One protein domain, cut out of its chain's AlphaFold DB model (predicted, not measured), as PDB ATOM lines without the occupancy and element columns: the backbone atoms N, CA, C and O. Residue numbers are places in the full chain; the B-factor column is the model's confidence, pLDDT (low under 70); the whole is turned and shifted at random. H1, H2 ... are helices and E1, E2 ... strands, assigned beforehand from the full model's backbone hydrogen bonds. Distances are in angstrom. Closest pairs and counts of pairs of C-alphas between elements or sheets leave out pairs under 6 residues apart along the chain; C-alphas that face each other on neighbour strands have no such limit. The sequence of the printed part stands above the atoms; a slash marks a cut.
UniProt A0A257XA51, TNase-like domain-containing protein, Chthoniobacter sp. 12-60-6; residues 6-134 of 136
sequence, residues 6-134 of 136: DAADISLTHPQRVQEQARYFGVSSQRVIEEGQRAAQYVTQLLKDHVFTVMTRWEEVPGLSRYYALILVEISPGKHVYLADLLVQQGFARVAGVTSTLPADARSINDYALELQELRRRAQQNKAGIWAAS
ATOM      1  N   ASP A   6      39.431  27.265  13.277       96.19
ATOM      2  CA  ASP A   6      38.205  27.915  12.816       96.19
ATOM      3  C   ASP A   6      37.013  27.094  13.325       96.19
ATOM      4  O   ASP A   6      36.802  25.951  12.907       96.19
ATOM      5  N   ALA A   7      36.282  27.652  14.292       96.12
ATOM      6  CA  ALA A   7      35.105  27.016  14.880       96.12
ATOM      7  C   ALA A   7      33.922  27.031  13.902       96.12
ATOM      8  O   ALA A   7      33.792  27.948  13.088       96.12
ATOM      9  N   ALA A   8      33.052  26.025  14.003       96.06
ATOM     10  CA  ALA A   8      31.845  25.945  13.189       96.06
ATOM     11  C   ALA A   8      30.981  27.211  13.352       96.06
ATOM     12  O   ALA A   8      30.696  27.650  14.469       96.06
ATOM     13  N   ASP A   9      30.590  27.814  12.228       95.69
ATOM     14  CA  ASP A   9      29.776  29.028  12.218       95.69
ATOM     15  C   ASP A   9      28.365  28.760  12.760       95.69
ATOM     16  O   ASP A   9      27.777  27.715  12.514       95.69
ATOM     17  N   ILE A  10      27.791  29.742  13.462       95.88
ATOM     18  CA  ILE A  10      26.486  29.615  14.141       95.88
ATOM     19  C   ILE A  10      25.299  30.137  13.320       95.88
ATOM     20  O   ILE A  10      24.161  30.118  13.790       95.88
ATOM     21  N   SER A  11      25.555  30.709  12.141       93.62
ATOM     22  CA  SER A  11      24.536  31.364  11.313       93.62
ATOM     23  C   SER A  11      24.993  31.529   9.862       93.62
ATOM     24  O   SER A  11      26.169  31.375   9.543       93.62
ATOM     25  N   LEU A  12      24.060  31.916   8.987       91.06
ATOM     26  CA  LEU A  12      24.317  32.197   7.571       91.06
ATOM     27  C   LEU A  12      24.784  33.633   7.289       91.06
ATOM     28  O   LEU A  12      24.783  34.039   6.132       91.06
ATOM     29  N   THR A  13      25.204  34.410   8.294       90.62
ATOM     30  CA  THR A  13      25.723  35.774   8.065       90.62
ATOM     31  C   THR A  13      26.924  35.782   7.110       90.62
ATOM     32  O   THR A  13      27.092  36.725   6.344       90.62
ATOM     33  N   HIS A  14      27.722  34.708   7.106       89.69
ATOM     34  CA  HIS A  14      28.843  34.510   6.183       89.69
ATOM     35  C   HIS A  14      28.665  33.188   5.416       89.69
ATOM     36  O   HIS A  14      29.320  32.192   5.732       89.69
ATOM     37  N   PRO A  15      27.778  33.136   4.407       93.31
ATOM     38  CA  PRO A  15      27.363  31.875   3.788       93.31
ATOM     39  C   PRO A  15      28.513  31.152   3.074       93.31
ATOM     40  O   PRO A  15      28.542  29.923   3.047       93.31
ATOM     41  N   GLN A  16      29.492  31.898   2.554       94.56
ATOM     42  CA  GLN A  16      30.698  31.335   1.938       94.56
ATOM     43  C   GLN A  16      31.539  30.546   2.956       94.56
ATOM     44  O   GLN A  16      31.902  29.404   2.686       94.56
ATOM     45  N   ARG A  17      31.756  31.095   4.164       93.25
ATOM     46  CA  ARG A  17      32.485  30.404   5.246       93.25
ATOM     47  C   ARG A  17      31.768  29.127   5.677       93.25
ATOM     48  O   ARG A  17      32.391  28.072   5.766       93.25
ATOM     49  N   VAL A  18      30.446  29.191   5.842       97.38
ATOM     50  CA  VAL A  18      29.622  28.018   6.177       97.38
ATOM     51  C   VAL A  18      29.744  26.936   5.098       97.38
ATOM     52  O   VAL A  18      29.876  25.756   5.420       97.38
ATOM     53  N   GLN A  19      29.742  27.310   3.815       97.62
ATOM     54  CA  GLN A  19      29.888  26.361   2.709       97.62
ATOM     55  C   GLN A  19      31.285  25.720   2.661       97.62
ATOM     56  O   GLN A  19      31.406  24.520   2.403       97.62
ATOM     57  N   GLU A  20      32.344  26.486   2.925       96.81
ATOM     58  CA  GLU A  20      33.706  25.955   3.039       96.81
ATOM     59  C   GLU A  20      33.833  24.955   4.189       96.81
ATOM     60  O   GLU A  20      34.414  23.883   4.013       96.81
ATOM     61  N   GLN A  21      33.263  25.281   5.350       97.69
ATOM     62  CA  GLN A  21      33.225  24.385   6.502       97.69
ATOM     63  C   GLN A  21      32.421  23.119   6.183       97.69
ATOM     64  O   GLN A  21      32.894  22.013   6.437       97.69
ATOM     65  N   ALA A  22      31.258  23.255   5.544       98.12
ATOM     66  CA  ALA A  22      30.437  22.123   5.123       98.12
ATOM     67  C   ALA A  22      31.214  21.172   4.197       98.12
ATOM     68  O   ALA A  22      31.202  19.958   4.405       98.12
ATOM     69  N   ARG A  23      31.958  21.718   3.223       98.00
ATOM     70  CA  ARG A  23      32.820  20.932   2.328       98.00
ATOM     71  C   ARG A  23      33.968  20.264   3.088       98.00
ATOM     72  O   ARG A  23      34.227  19.090   2.853       98.00
ATOM     73  N   TYR A  24      34.623  20.982   3.999       97.75
ATOM     74  CA  TYR A  24      35.717  20.446   4.815       97.75
ATOM     75  C   TYR A  24      35.279  19.254   5.674       97.75
ATOM     76  O   TYR A  24      35.966  18.239   5.724       97.75
ATOM     77  N   PHE A  25      34.128  19.374   6.338       98.00
ATOM     78  CA  PHE A  25      33.592  18.326   7.203       98.00
ATOM     79  C   PHE A  25      32.794  17.263   6.436       98.00
ATOM     80  O   PHE A  25      32.452  16.235   7.014       98.00
ATOM     81  N   GLY A  26      32.476  17.476   5.156       98.00
ATOM     82  CA  GLY A  26      31.642  16.569   4.364       98.00
ATOM     83  C   GLY A  26      30.204  16.458   4.876       98.00
ATOM     84  O   GLY A  26      29.649  15.359   4.923       98.00
ATOM     85  N   VAL A  27      29.619  17.586   5.290       98.31
ATOM     86  CA  VAL A  27      28.253  17.698   5.835       98.31
ATOM     87  C   VAL A  27      27.452  18.785   5.104       98.31
ATOM     88  O   VAL A  27      27.960  19.438   4.197       98.31
ATOM     89  N   SER A  28      26.184  18.988   5.473       97.69
ATOM     90  CA  SER A  28      25.381  20.111   4.971       97.69
ATOM     91  C   SER A  28      25.702  21.419   5.706       97.69
ATOM     92  O   SER A  28      26.097  21.408   6.871       97.69
ATOM     93  N   SER A  29      25.446  22.565   5.066       97.75
ATOM     94  CA  SER A  29      25.558  23.888   5.704       97.75
ATOM     95  C   SER A  29      24.671  24.024   6.945       97.75
ATOM     96  O   SER A  29      25.071  24.639   7.927       97.75
ATOM     97  N   GLN A  30      23.481  23.416   6.928       97.25
ATOM     98  CA  GLN A  30      22.605  23.378   8.098       97.25
ATOM     99  C   GLN A  30      23.280  22.656   9.270       97.25
ATOM    100  O   GLN A  30      23.244  23.149  10.395       97.25
ATOM    101  N   ARG A  31      23.953  21.530   9.005       97.81
ATOM    102  CA  ARG A  31      24.641  20.785  10.059       97.81
ATOM    103  C   ARG A  31      25.812  21.568  10.654       97.81
ATOM    104  O   ARG A  31      26.036  21.474  11.854       97.81
ATOM    105  N   VAL A  32      26.523  22.363   9.849       98.38
ATOM    106  CA  VAL A  32      27.555  23.286  10.360       98.38
ATOM    107  C   VAL A  32      26.959  24.236  11.397       98.38
ATOM    108  O   VAL A  32      27.513  24.364  12.480       98.38
ATOM    109  N   ILE A  33      25.802  24.833  11.099       98.06
ATOM    110  CA  ILE A  33      25.128  25.790  11.987       98.06
ATOM    111  C   ILE A  33      24.675  25.143  13.293       98.06
ATOM    112  O   ILE A  33      24.920  25.687  14.369       98.06
ATOM    113  N   GLU A  34      24.041  23.974  13.207       97.62
ATOM    114  CA  GLU A  34      23.588  23.221  14.381       97.62
ATOM    115  C   GLU A  34      24.763  22.865  15.307       97.62
ATOM    116  O   GLU A  34      24.681  23.040  16.524       97.62
ATOM    117  N   GLU A  35      25.884  22.413  14.739       97.81
ATOM    118  CA  GLU A  35      27.084  22.096  15.519       97.81
ATOM    119  C   GLU A  35      27.807  23.348  16.019       97.81
ATOM    120  O   GLU A  35      28.334  23.337  17.128       97.81
ATOM    121  N   GLY A  36      27.779  24.454  15.273       97.88
ATOM    122  CA  GLY A  36      28.284  25.747  15.734       97.88
ATOM    123  C   GLY A  36      27.532  26.249  16.969       97.88
ATOM    124  O   GLY A  36      28.140  26.735  17.923       97.88
ATOM    125  N   GLN A  37      26.209  26.086  17.006       98.12
ATOM    126  CA  GLN A  37      25.405  26.439  18.180       98.12
ATOM    127  C   GLN A  37      25.753  25.562  19.391       98.12
ATOM    128  O   GLN A  37      25.903  26.082  20.500       98.12
ATOM    129  N   ARG A  38      25.951  24.254  19.186       98.25
ATOM    130  CA  ARG A  38      26.423  23.340  20.242       98.25
ATOM    131  C   ARG A  38      27.820  23.707  20.732       98.25
ATOM    132  O   ARG A  38      28.048  23.732  21.938       98.25
ATOM    133  N   ALA A  39      28.723  24.066  19.823       97.94
ATOM    134  CA  ALA A  39      30.056  24.548  20.158       97.94
ATOM    135  C   ALA A  39      29.994  25.807  21.033       97.94
ATOM    136  O   ALA A  39      30.667  25.887  22.058       97.94
ATOM    137  N   ALA A  40      29.145  26.775  20.676       98.00
ATOM    138  CA  ALA A  40      28.966  27.996  21.456       98.00
ATOM    139  C   ALA A  40      28.434  27.709  22.870       98.00
ATOM    140  O   ALA A  40      28.926  28.286  23.841       98.00
ATOM    141  N   GLN A  41      27.471  26.792  23.001       98.25
ATOM    142  CA  GLN A  41      26.946  26.353  24.299       98.25
ATOM    143  C   GLN A  41      28.025  25.656  25.135       98.25
ATOM    144  O   GLN A  41      28.208  26.004  26.301       98.25
ATOM    145  N   TYR A  42      28.781  24.739  24.526       98.19
ATOM    146  CA  TYR A  42      29.895  24.039  25.163       98.19
ATOM    147  C   TYR A  42      30.940  25.014  25.715       98.19
ATOM    148  O   TYR A  42      31.270  24.952  26.896       98.19
ATOM    149  N   VAL A  43      31.416  25.956  24.892       98.06
ATOM    150  CA  VAL A  43      32.407  26.957  25.323       98.06
ATOM    151  C   VAL A  43      31.836  27.858  26.413       98.06
ATOM    152  O   VAL A  43      32.528  28.158  27.381       98.06
ATOM    153  N   THR A  44      30.572  28.268  26.289       98.12
ATOM    154  CA  THR A  44      29.916  29.103  27.304       98.12
ATOM    155  C   THR A  44      29.874  28.403  28.658       98.12
ATOM    156  O   THR A  44      30.134  29.047  29.668       98.12
ATOM    157  N   GLN A  45      29.549  27.110  28.693       98.19
ATOM    158  CA  GLN A  45      29.520  26.356  29.943       98.19
ATOM    159  C   GLN A  45      30.934  26.131  30.490       98.19
ATOM    160  O   GLN A  45      31.205  26.453  31.642       98.19
ATOM    161  N   LEU A  46      31.860  25.686  29.636       98.06
ATOM    162  CA  LEU A  46      33.253  25.444  30.007       98.06
ATOM    163  C   LEU A  46      33.900  26.676  30.658       98.06
ATOM    164  O   LEU A  46      34.523  26.562  31.706       98.06
ATOM    165  N   LEU A  47      33.746  27.858  30.058       97.50
ATOM    166  CA  LEU A  47      34.375  29.084  30.563       97.50
ATOM    167  C   LEU A  47      33.635  29.711  31.756       97.50
ATOM    168  O   LEU A  47      34.180  30.605  32.396       97.50
ATOM    169  N   LYS A  48      32.406  29.273  32.062       97.62
ATOM    170  CA  LYS A  48      31.724  29.622  33.320       97.62
ATOM    171  C   LYS A  48      32.251  28.799  34.488       97.62
ATOM    172  O   LYS A  48      32.377  29.329  35.586       97.62
ATOM    173  N   ASP A  49      32.532  27.525  34.237       96.94
ATOM    174  CA  ASP A  49      32.871  26.559  35.283       96.94
ATOM    175  C   ASP A  49      34.372  26.530  35.603       96.94
ATOM    176  O   ASP A  49      34.770  26.061  36.668       96.94
ATOM    177  N   HIS A  50      35.211  27.043  34.700       98.00
ATOM    178  CA  HIS A  50      36.664  26.978  34.811       98.00
ATOM    179  C   HIS A  50      37.322  28.353  34.730       98.00
ATOM    180  O   HIS A  50      36.904  29.228  33.971       98.00
ATOM    181  N   VAL A  51      38.426  28.509  35.465       97.62
ATOM    182  CA  VAL A  51      39.340  29.640  35.283       97.62
ATOM    183  C   VAL A  51      39.991  29.528  33.906       97.62
ATOM    184  O   VAL A  51      40.370  28.441  33.457       97.62
ATOM    185  N   PHE A  52      40.123  30.662  33.225       97.94
ATOM    186  CA  PHE A  52      40.788  30.726  31.935       97.94
ATOM    187  C   PHE A  52      41.595  32.009  31.773       97.94
ATOM    188  O   PHE A  52      41.268  33.061  32.323       97.94
ATOM    189  N   THR A  53      42.625  31.915  30.941       97.44
ATOM    190  CA  THR A  53      43.488  33.029  30.559       97.44
ATOM    191  C   THR A  53      43.309  33.314  29.079       97.44
ATOM    192  O   THR A  53      43.381  32.407  28.247       97.44
ATOM    193  N   VAL A  54      43.107  34.586  28.740       97.19
ATOM    194  CA  VAL A  54      43.066  35.067  27.354       97.19
ATOM    195  C   VAL A  54      44.401  35.721  27.025       97.19
ATOM    196  O   VAL A  54      44.818  36.659  27.698       97.19
ATOM    197  N   MET A  55      45.060  35.245  25.971       96.31
ATOM    198  CA  MET A  55      46.329  35.785  25.489       96.31
ATOM    199  C   MET A  55      46.151  36.290  24.062       96.31
ATOM    200  O   MET A  55      45.776  35.531  23.169       96.31
ATOM    201  N   THR A  56      46.430  37.572  23.839       94.44
ATOM    202  CA  THR A  56      46.344  38.223  22.527       94.44
ATOM    203  C   THR A  56      47.681  38.859  22.168       94.44
ATOM    204  O   THR A  56      48.386  39.370  23.037       94.44
ATOM    205  N   ARG A  57      48.020  38.843  20.877       92.44
ATOM    206  CA  ARG A  57      49.152  39.601  20.318       92.44
ATOM    207  C   ARG A  57      48.726  40.942  19.724       92.44
ATOM    208  O   ARG A  57      49.531  41.584  19.062       92.44
ATOM    209  N   TRP A  58      47.464  41.327  19.924       93.69
ATOM    210  CA  TRP A  58      46.840  42.487  19.280       93.69
ATOM    211  C   TRP A  58      46.855  42.420  17.748       93.69
ATOM    212  O   TRP A  58      46.743  43.433  17.070       93.69
ATOM    213  N   GLU A  59      46.947  41.211  17.194       94.12
ATOM    214  CA  GLU A  59      46.826  40.980  15.759       94.12
ATOM    215  C   GLU A  59      45.352  41.027  15.353       94.12
ATOM    216  O   GLU A  59      44.530  40.239  15.839       94.12
ATOM    217  N   GLU A  60      45.015  41.987  14.494       93.31
ATOM    218  CA  GLU A  60      43.651  42.207  14.026       93.31
ATOM    219  C   GLU A  60      43.213  41.141  13.025       93.31
ATOM    220  O   GLU A  60      43.966  40.684  12.164       93.31
ATOM    221  N   VAL A  61      41.941  40.768  13.117       89.44
ATOM    222  CA  VAL A  61      41.280  39.964  12.098       89.44
ATOM    223  C   VAL A  61      40.927  40.897  10.936       89.44
ATOM    224  O   VAL A  61      40.176  41.849  11.157       89.44
ATOM    225  N   PRO A  62      41.413  40.647   9.706       87.94
ATOM    226  CA  PRO A  62      41.200  41.560   8.587       87.94
ATOM    227  C   PRO A  62      39.726  41.934   8.390       87.94
ATOM    228  O   PRO A  62      38.857  41.064   8.308       87.94
ATOM    229  N   GLY A  63      39.451  43.238   8.314       86.56
ATOM    230  CA  GLY A  63      38.107  43.773   8.081       86.56
ATOM    231  C   GLY A  63      37.158  43.709   9.282       86.56
ATOM    232  O   GLY A  63      35.976  44.003   9.120       86.56
ATOM    233  N   LEU A  64      37.636  43.341  10.476       84.31
ATOM    234  CA  LEU A  64      36.832  43.260  11.694       84.31
ATOM    235  C   LEU A  64      37.524  43.972  12.860       84.31
ATOM    236  O   LEU A  64      38.725  43.843  13.056       84.31
ATOM    237  N   SER A  65      36.746  44.617  13.731       89.88
ATOM    238  CA  SER A  65      37.236  45.152  15.013       89.88
ATOM    239  C   SER A  65      37.386  44.033  16.056       89.88
ATOM    240  O   SER A  65      36.710  44.021  17.086       89.88
ATOM    241  N   ARG A  66      38.190  43.010  15.741       91.06
ATOM    242  CA  ARG A  66      38.419  41.817  16.572       91.06
ATOM    243  C   ARG A  66      39.882  41.402  16.505       91.06
ATOM    244  O   ARG A  66      40.495  41.498  15.451       91.06
ATOM    245  N   TYR A  67      40.379  40.826  17.595       95.00
ATOM    246  CA  TYR A  67      41.728  40.264  17.674       95.00
ATOM    247  C   TYR A  67      41.710  38.729  17.687       95.00
ATOM    248  O   TYR A  67      40.711  38.094  18.077       95.00
ATOM    249  N   TYR A  68      42.815  38.128  17.252       96.06
ATOM    250  CA  TYR A  68      43.093  36.712  17.485       96.06
ATOM    251  C   TYR A  68      43.553  36.473  18.926       96.06
ATOM    252  O   TYR A  68      44.237  37.305  19.522       96.06
ATOM    253  N   ALA A  69      43.172  35.328  19.490       97.06
ATOM    254  CA  ALA A  69      43.535  34.953  20.848       97.06
ATOM    255  C   ALA A  69      43.878  33.465  20.972       97.06
ATOM    256  O   ALA A  69      43.315  32.611  20.285       97.06
ATOM    257  N   LEU A  70      44.789  33.169  21.895       97.75
ATOM    258  CA  LEU A  70      44.935  31.863  22.524       97.75
ATOM    259  C   LEU A  70      44.154  31.905  23.839       97.75
ATOM    260  O   LEU A  70      44.227  32.892  24.573       97.75
ATOM    261  N   ILE A  71      43.408  30.846  24.140       97.88
ATOM    262  CA  ILE A  71      42.676  30.721  25.405       97.88
ATOM    263  C   ILE A  71      43.164  29.462  26.097       97.88
ATOM    264  O   ILE A  71      43.105  28.387  25.503       97.88
ATOM    265  N   LEU A  72      43.646  29.609  27.324       97.50
ATOM    266  CA  LEU A  72      44.138  28.518  28.153       97.50
ATOM    267  C   LEU A  72      43.145  28.291  29.295       97.50
ATOM    268  O   LEU A  72      42.856  29.227  30.033       97.50
ATOM    269  N   VAL A  73      42.603  27.083  29.411       98.19
ATOM    270  CA  VAL A  73      41.571  26.721  30.393       98.19
ATOM    271  C   VAL A  73      42.173  25.790  31.436       98.19
ATOM    272  O   VAL A  73      42.807  24.794  31.081       98.19
ATOM    273  N   GLU A  74      41.963  26.089  32.714       97.62
ATOM    274  CA  GLU A  74      42.368  25.225  33.819       97.62
ATOM    275  C   GLU A  74      41.286  24.164  34.084       97.62
ATOM    276  O   GLU A  74      40.289  24.398  34.768       97.62
ATOM    277  N   ILE A  75      41.464  22.973  33.507       95.81
ATOM    278  CA  ILE A  75      40.476  21.879  33.586       95.81
ATOM    279  C   ILE A  75      40.515  21.125  34.923       95.81
ATOM    280  O   ILE A  75      39.567  20.434  35.285       95.81
ATOM    281  N   SER A  76      41.620  21.243  35.652       94.88
ATOM    282  CA  SER A  76      41.806  20.774  37.027       94.88
ATOM    283  C   SER A  76      42.990  21.534  37.633       94.88
ATOM    284  O   SER A  76      43.826  21.984  36.851       94.88
ATOM    285  N   PRO A  77      43.135  21.624  38.969       95.06
ATOM    286  CA  PRO A  77      44.201  22.405  39.599       95.06
ATOM    287  C   PRO A  77      45.590  22.149  38.991       95.06
ATOM    288  O   PRO A  77      46.076  21.017  38.985       95.06
ATOM    289  N   GLY A  78      46.199  23.195  38.431       92.06
ATOM    290  CA  GLY A  78      47.511  23.171  37.774       92.06
ATOM    291  C   GLY A  78      47.542  22.573  36.360       92.06
ATOM    292  O   GLY A  78      48.562  22.678  35.677       92.06
ATOM    293  N   LYS A  79      46.446  21.983  35.874       94.88
ATOM    294  CA  LYS A  79      46.359  21.369  34.543       94.88
ATOM    295  C   LYS A  79      45.626  22.278  33.569       94.88
ATOM    296  O   LYS A  79      44.411  22.458  33.638       94.88
ATOM    297  N   HIS A  80      46.382  22.760  32.596       95.88
ATOM    298  CA  HIS A  80      45.917  23.701  31.598       95.88
ATOM    299  C   HIS A  80      45.815  23.044  30.222       95.88
ATOM    300  O   HIS A  80      46.669  22.241  29.851       95.88
ATOM    301  N   VAL A  81      44.774  23.388  29.466       97.06
ATOM    302  CA  VAL A  81      44.573  22.937  28.083       97.06
ATOM    303  C   VAL A  81      44.127  24.124  27.240       97.06
ATOM    304  O   VAL A  81      43.337  24.953  27.697       97.06
ATOM    305  N   TYR A  82      44.619  24.233  26.008       98.12
ATOM    306  CA  TYR A  82      44.134  25.267  25.102       98.12
ATOM    307  C   TYR A  82      42.702  24.967  24.651       98.12
ATOM    308  O   TYR A  82      42.334  23.833  24.350       98.12
ATOM    309  N   LEU A  83      41.881  26.011  24.534       98.44
ATOM    310  CA  LEU A  83      40.513  25.884  24.028       98.44
ATOM    311  C   LEU A  83      40.473  25.305  22.603       98.44
ATOM    312  O   LEU A  83      39.516  24.622  22.246       98.44
ATOM    313  N   ALA A  84      41.511  25.556  21.801       98.25
ATOM    314  CA  ALA A  84      41.656  24.988  20.463       98.25
ATOM    315  C   ALA A  84      41.670  23.449  20.487       98.25
ATOM    316  O   ALA A  84      40.903  22.838  19.743       98.25
ATOM    317  N   ASP A  85      42.452  22.830  21.378       98.44
ATOM    318  CA  ASP A  85      42.518  21.375  21.568       98.44
ATOM    319  C   ASP A  85      41.131  20.816  21.879       98.44
ATOM    320  O   ASP A  85      40.675  19.871  21.235       98.44
ATOM    321  N   LEU A  86      40.435  21.448  22.829       98.50
ATOM    322  CA  LEU A  86      39.106  21.032  23.271       98.50
ATOM    323  C   LEU A  86      38.085  21.107  22.130       98.50
ATOM    324  O   LEU A  86      37.322  20.167  21.918       98.50
ATOM    325  N   LEU A  87      38.081  22.198  21.362       98.62
ATOM    326  CA  LEU A  87      37.169  22.367  20.231       98.62
ATOM    327  C   LEU A  87      37.435  21.355  19.114       98.62
ATOM    328  O   LEU A  87      36.493  20.792  18.556       98.62
ATOM    329  N   VAL A  88      38.703  21.104  18.785       98.56
ATOM    330  CA  VAL A  88      39.069  20.129  17.750       98.56
ATOM    331  C   VAL A  88      38.723  18.713  18.201       98.56
ATOM    332  O   VAL A  88      38.123  17.962  17.433       98.56
ATOM    333  N   GLN A  89      39.026  18.363  19.454       98.38
ATOM    334  CA  GLN A  89      38.725  17.053  20.030       98.38
ATOM    335  C   GLN A  89      37.221  16.746  20.029       98.38
ATOM    336  O   GLN A  89      36.831  15.615  19.740       98.38
ATOM    337  N   GLN A  90      36.378  17.743  20.313       98.25
ATOM    338  CA  GLN A  90      34.919  17.597  20.291       98.25
ATOM    339  C   GLN A  90      34.315  17.653  18.877       98.25
ATOM    340  O   GLN A  90      33.116  17.449  18.717       98.25
ATOM    341  N   GLY A  91      35.114  17.917  17.835       98.06
ATOM    342  CA  GLY A  91      34.607  18.076  16.470       98.06
ATOM    343  C   GLY A  91      33.825  19.377  16.260       98.06
ATOM    344  O   GLY A  91      32.913  19.422  15.441       98.06
ATOM    345  N   PHE A  92      34.162  20.431  17.004       98.38
ATOM    346  CA  PHE A  92      33.541  21.758  16.911       98.38
ATOM    347  C   PHE A  92      34.364  22.773  16.115       98.38
ATOM    348  O   PHE A  92      33.870  23.855  15.796       98.38
ATOM    349  N   ALA A  93      35.608  22.441  15.779       98.06
ATOM    350  CA  ALA A  93      36.466  23.291  14.970       98.06
ATOM    351  C   ALA A  93      37.307  22.484  13.984       98.06
ATOM    352  O   ALA A  93      37.648  21.322  14.222       98.06
ATOM    353  N   ARG A  94      37.662  23.132  12.873       97.50
ATOM    354  CA  ARG A  94      38.690  22.650  11.952       97.50
ATOM    355  C   ARG A  94      40.031  23.275  12.309       97.50
ATOM    356  O   ARG A  94      40.084  24.422  12.747       97.50
ATOM    357  N   VAL A  95      41.110  22.538  12.065       97.50
ATOM    358  CA  VAL A  95      42.470  23.084  12.153       97.50
ATOM    359  C   VAL A  95      42.698  23.949  10.918       97.50
ATOM    360  O   VAL A  95      42.815  23.424   9.809       97.50
ATOM    361  N   ALA A  96      42.652  25.266  11.102       94.00
ATOM    362  CA  ALA A  96      42.714  26.273  10.049       94.00
ATOM    363  C   ALA A  96      42.959  27.664  10.655       94.00
ATOM    364  O   ALA A  96      42.755  27.879  11.845       94.00
ATOM    365  N   GLY A  97      43.308  28.633   9.813       85.25
ATOM    366  CA  GLY A  97      43.454  30.030  10.220       85.25
ATOM    367  C   GLY A  97      44.888  30.415  10.575       85.25
ATOM    368  O   GLY A  97      45.846  29.726  10.224       85.25
ATOM    369  N   VAL A  98      45.019  31.567  11.230       93.81
ATOM    370  CA  VAL A  98      46.311  32.170  11.580       93.81
ATOM    371  C   VAL A  98      46.959  31.385  12.719       93.81
ATOM    372  O   VAL A  98      46.282  30.985  13.664       93.81
ATOM    373  N   THR A  99      48.269  31.161  12.644       95.50
ATOM    374  CA  THR A  99      49.049  30.467  13.679       95.50
ATOM    375  C   THR A  99      49.851  31.460  14.516       95.50
ATOM    376  O   THR A  99      50.044  32.609  14.125       95.50
ATOM    377  N   SER A 100      50.306  31.040  15.697       95.31
ATOM    378  CA  SER A 100      51.093  31.905  16.576       95.31
ATOM    379  C   SER A 100      52.018  31.111  17.484       95.31
ATOM    380  O   SER A 100      51.724  29.972  17.823       95.31
ATOM    381  N   THR A 101      53.117  31.707  17.939       95.38
ATOM    382  CA  THR A 101      53.919  31.112  19.020       95.38
ATOM    383  C   THR A 101      53.073  30.958  20.280       95.38
ATOM    384  O   THR A 101      52.326  31.875  20.626       95.38
ATOM    385  N   LEU A 102      53.243  29.853  20.997       94.75
ATOM    386  CA  LEU A 102      52.549  29.584  22.250       94.75
ATOM    387  C   LEU A 102      53.314  30.208  23.436       94.75
ATOM    388  O   LEU A 102      54.459  29.829  23.683       94.75
ATOM    389  N   PRO A 103      52.744  31.184  24.169       91.69
ATOM    390  CA  PRO A 103      53.429  31.794  25.305       91.69
ATOM    391  C   PRO A 103      53.634  30.783  26.437       91.69
ATOM    392  O   PRO A 103      52.678  30.128  26.844       91.69
ATOM    393  N   ALA A 104      54.859  30.706  26.964       85.56
ATOM    394  CA  ALA A 104      55.249  29.807  28.059       85.56
ATOM    395  C   ALA A 104      55.028  28.300  27.790       85.56
ATOM    396  O   ALA A 104      55.079  27.500  28.722       85.56
ATOM    397  N   ASP A 105      54.838  27.911  26.529       92.94
ATOM    398  CA  ASP A 105      54.797  26.519  26.086       92.94
ATOM    399  C   ASP A 105      56.097  26.184  25.339       92.94
ATOM    400  O   ASP A 105      56.638  27.015  24.609       92.94
ATOM    401  N   ALA A 106      56.612  24.972  25.534       94.75
ATOM    402  CA  ALA A 106      57.843  24.521  24.891       94.75
ATOM    403  C   ALA A 106      57.627  24.062  23.438       94.75
ATOM    404  O   ALA A 106      58.593  23.979  22.677       94.75
ATOM    405  N   ARG A 107      56.384  23.744  23.051       96.69
ATOM    406  CA  ARG A 107      56.050  23.289  21.697       96.69
ATOM    407  C   ARG A 107      56.285  24.400  20.680       96.69
ATOM    408  O   ARG A 107      55.897  25.553  20.885       96.69
ATOM    409  N   SER A 108      56.869  24.046  19.535       97.12
ATOM    410  CA  SER A 108      56.931  24.964  18.400       97.12
ATOM    411  C   SER A 108      55.549  25.136  17.752       97.12
ATOM    412  O   SER A 108      54.632  24.340  17.967       97.12
ATOM    413  N   ILE A 109      55.407  26.158  16.899       96.88
ATOM    414  CA  ILE A 109      54.187  26.363  16.093       96.88
ATOM    415  C   ILE A 109      53.854  25.099  15.288       96.88
ATOM    416  O   ILE A 109      52.690  24.708  15.207       96.88
ATOM    417  N   ASN A 110      54.877  24.457  14.714       97.00
ATOM    418  CA  ASN A 110      54.713  23.265  13.888       97.00
ATOM    419  C   ASN A 110      54.312  22.050  14.727       97.00
ATOM    420  O   ASN A 110      53.394  21.338  14.332       97.00
ATOM    421  N   ASP A 111      54.949  21.839  15.883       98.12
ATOM    422  CA  ASP A 111      54.633  20.700  16.756       98.12
ATOM    423  C   ASP A 111      53.184  20.776  17.235       98.12
ATOM    424  O   ASP A 111      52.428  19.815  17.106       98.12
ATOM    425  N   TYR A 112      52.749  21.952  17.689       98.06
ATOM    426  CA  TYR A 112      51.372  22.138  18.128       98.06
ATOM    427  C   TYR A 112      50.360  22.020  16.980       98.06
ATOM    428  O   TYR A 112      49.297  21.419  17.140       98.06
ATOM    429  N   ALA A 113      50.686  22.529  15.787       97.81
ATOM    430  CA  ALA A 113      49.839  22.332  14.614       97.81
ATOM    431  C   ALA A 113      49.702  20.841  14.250       97.81
ATOM    432  O   ALA A 113      48.604  20.399  13.902       97.81
ATOM    433  N   LEU A 114      50.779  20.055  14.356       98.00
ATOM    434  CA  LEU A 114      50.754  18.603  14.146       98.00
ATOM    435  C   LEU A 114      49.903  17.889  15.202       98.00
ATOM    436  O   LEU A 114      49.096  17.025  14.855       98.00
ATOM    437  N   GLU A 115      50.013  18.282  16.469       98.25
ATOM    438  CA  GLU A 115      49.173  17.747  17.544       98.25
ATOM    439  C   GLU A 115      47.684  18.038  17.314       98.25
ATOM    440  O   GLU A 115      46.851  17.135  17.433       98.25
ATOM    441  N   LEU A 116      47.331  19.255  16.887       98.56
ATOM    442  CA  LEU A 116      45.954  19.594  16.515       98.56
ATOM    443  C   LEU A 116      45.457  18.756  15.327       98.56
ATOM    444  O   LEU A 116      44.300  18.329  15.314       98.56
ATOM    445  N   GLN A 117      46.305  18.476  14.332       98.38
ATOM    446  CA  GLN A 117      45.937  17.590  13.219       98.38
ATOM    447  C   GLN A 117      45.674  16.155  13.680       98.38
ATOM    448  O   GLN A 117      44.746  15.509  13.183       98.38
ATOM    449  N   GLU A 118      46.443  15.662  14.648       98.50
ATOM    450  CA  GLU A 118      46.224  14.347  15.244       98.50
ATOM    451  C   GLU A 118      44.930  14.313  16.074       98.50
ATOM    452  O   GLU A 118      44.135  13.379  15.931       98.50
ATOM    453  N   LEU A 119      44.642  15.357  16.861       98.62
ATOM    454  CA  LEU A 119      43.358  15.507  17.559       98.62
ATOM    455  C   LEU A 119      42.182  15.517  16.577       98.62
ATOM    456  O   LEU A 119      41.200  14.804  16.787       98.62
ATOM    457  N   ARG A 120      42.302  16.252  15.466       98.44
ATOM    458  CA  ARG A 120      41.294  16.274  14.398       98.44
ATOM    459  C   ARG A 120      41.068  14.878  13.825       98.44
ATOM    460  O   ARG A 120      39.923  14.462  13.658       98.44
ATOM    461  N   ARG A 121      42.145  14.146  13.519       98.31
ATOM    462  CA  ARG A 121      42.067  12.782  12.975       98.31
ATOM    463  C   ARG A 121      41.337  11.850  13.943       98.31
ATOM    464  O   ARG A 121      40.474  11.089  13.514       98.31
ATOM    465  N   ARG A 122      41.626  11.945  15.244       98.50
ATOM    466  CA  ARG A 122      40.927  11.177  16.288       98.50
ATOM    467  C   ARG A 122      39.454  11.557  16.394       98.50
ATOM    468  O   ARG A 122      38.615  10.665  16.448       98.50
ATOM    469  N   ALA A 123      39.127  12.848  16.369       98.44
ATOM    470  CA  ALA A 123      37.741  13.317  16.375       98.44
ATOM    471  C   ALA A 123      36.957  12.776  15.167       98.44
ATOM    472  O   ALA A 123      35.829  12.310  15.321       98.44
ATOM    473  N   GLN A 124      37.583  12.751  13.984       98.00
ATOM    474  CA  GLN A 124      37.000  12.170  12.774       98.00
ATOM    475  C   GLN A 124      36.766  10.657  12.913       98.00
ATOM    476  O   GLN A 124      35.673  10.178  12.613       98.00
ATOM    477  N   GLN A 125      37.762   9.910  13.399       97.88
ATOM    478  CA  GLN A 125      37.662   8.458  13.608       97.88
ATOM    479  C   GLN A 125      36.594   8.083  14.635       97.88
ATOM    480  O   GLN A 125      35.819   7.160  14.409       97.88
ATOM    481  N   ASN A 126      36.519   8.842  15.726       97.81
ATOM    482  CA  ASN A 126      35.551   8.632  16.798       97.81
ATOM    483  C   ASN A 126      34.176   9.233  16.484       97.81
ATOM    484  O   ASN A 126      33.293   9.188  17.337       97.81
ATOM    485  N   LYS A 127      33.994   9.817  15.289       97.75
ATOM    486  CA  LYS A 127      32.743  10.455  14.861       97.75
ATOM    487  C   LYS A 127      32.249  11.496  15.888       97.75
ATOM    488  O   LYS A 127      31.056  11.610  16.143       97.75
ATOM    489  N   ALA A 128      33.171  12.265  16.472       98.19
ATOM    490  CA  ALA A 128      32.870  13.292  17.468       98.19
ATOM    491  C   ALA A 128      32.230  14.540  16.833       98.19
ATOM    492  O   ALA A 128      32.656  14.990  15.765       98.19
ATOM    493  N   GLY A 129      31.221  15.113  17.497       97.19
ATOM    494  CA  GLY A 129      30.553  16.347  17.069       97.19
ATOM    495  C   GLY A 129      30.081  16.297  15.617       97.19
ATOM    496  O   GLY A 129      29.362  15.381  15.205       97.19
ATOM    497  N   ILE A 130      30.526  17.265  14.812       98.38
ATOM    498  CA  ILE A 130      30.156  17.364  13.393       98.38
ATOM    499  C   ILE A 130      30.571  16.139  12.568       98.38
ATOM    500  O   ILE A 130      29.904  15.803  11.586       98.38
ATOM    501  N   TRP A 131      31.619  15.418  12.987       98.19
ATOM    502  CA  TRP A 131      32.102  14.234  12.280       98.19
ATOM    503  C   TRP A 131      31.108  13.068  12.322       98.19
ATOM    504  O   TRP A 131      31.162  12.214  11.439       98.19
ATOM    505  N   ALA A 132      30.158  13.053  13.265       97.62
ATOM    506  CA  ALA A 132      29.084  12.056  13.324       97.62
ATOM    507  C   ALA A 132      28.207  12.033  12.065       97.62
ATOM    508  O   ALA A 132      27.723  10.978  11.664       97.62
ATOM    509  N   ALA A 133      28.015  13.193  11.438       95.62
ATOM    510  CA  ALA A 133      27.235  13.338  10.212       95.62
ATOM    511  C   ALA A 133      28.108  13.373   8.947       95.62
ATOM    512  O   ALA A 133      27.581  13.516   7.841       95.62
ATOM    513  N   SER A 134      29.431  13.283   9.104       95.38
ATOM    514  CA  SER A 134      30.382  13.381   8.002       95.38
ATOM    515  C   SER A 134      30.304  12.166   7.085       95.38
ATOM    516  O   SER A 134      30.315  11.022   7.549       95.38
TER     517      SER A 134
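This is residues 6 to 134 of the 136 residues of the protein "TNase-like domain-containing protein" of Chthoniobacter sp. 12-60-6 (UniProt A0A257XA51). A twisted three-strand sheet, E1 E2 E3, lies at one end of the long helix H2, and H1 and H5 pack on H2 near its other end. The short H3 and E4 form the middle, between H2 on one side and H4 on the other. The printed part has 129 residues, with five named helices and four named strands that follow each other along the chain as H1 H2 E1 E2 E3 H3 E4 H4 H5; the sheet runs E1 - E2 - E3, antiparallel, and the class is mixed, helices and strands. It is compact, with a radius of gyration of the C-alphas of 14.7 A and spans of 39 by 36 by 31 A.

Start at the sheet: E1, residues 52 to 60, E2, residues 67 to 76, and E3, residues 79 to 82, form a meander, each strand the antiparallel neighbour of the one before. E1 and E2 are a hairpin, with N 53 and O 72 at 2.8 A, within hydrogen-bond range; E2 and E3 are another, with N 73 and O 81 at 2.8 A. The sheet is twisted, its C-alphas up to 4.2 A off the best plane, and E1 bends by 66 degrees at residue 57. H2, residues 29 to 49, only grazes the sheet, with its residues 46 to 49. H3, residues 83 to 89, is on the sheet, over none of its strands; the closest C-alphas of E2 and H3 are those of Ile 71 and Leu 83, 5.5 A. H4, residues 109 to 125, touches H3 with its residues 116 to 123 alone, closest at the C-alphas of Gln 89 and Ala 123, 5.3 A; they run the same way at a steep tilt of 38 degrees, only just past shallow. H2 and H4 are apart. At residues 29 to 33 H2 touches H1, residues 15 to 25, about perpendicular at 86 degrees, closest at the C-alphas of Ala 22 and Ser 29, 5.2 A. H5, residues 129 to 133, touches H2, closest at the C-alphas of Glu 35 and Ile 130, 6.0 A, and touches H4 only at the corner, closest at the C-alphas of Gln 124 and Trp 131, 5.3 A. E4, residues 93 to 95, pairs with no named strand; residues 6 to 7 pair with its residues 93 to 94, antiparallel. In H1, H2, H3 and H4 every O i to N i+4 pair is within hydrogen-bond range; in H5 0 of 1 is, beside 2 of 2 O i to N i+3 pairs.

Find C-alpha 67 at (41.728, 40.264, 17.674); from there E2 runs 27.5 A to C-alpha 76. E1 measures 21.5 A, E3 10.5 A and E4 6.6 A. Find C-alpha 29 at (25.558, 23.888, 5.704), where H2 begins its 30.6 A. H4 measures 24.5 A, H1 15.3 A and H3 9.9 A; H5 runs 8.2 A to C-alpha 133 at (27.235, 13.338, 10.212).

Look at Gln 16 and Pro 77 for the two C-alphas farthest apart, 41.0 A. The printed part has no cut. The link from E4 to H4, residues 96 to 108, is long. The mean pLDDT of the printed part is 96.2, and no printed residue is under 70.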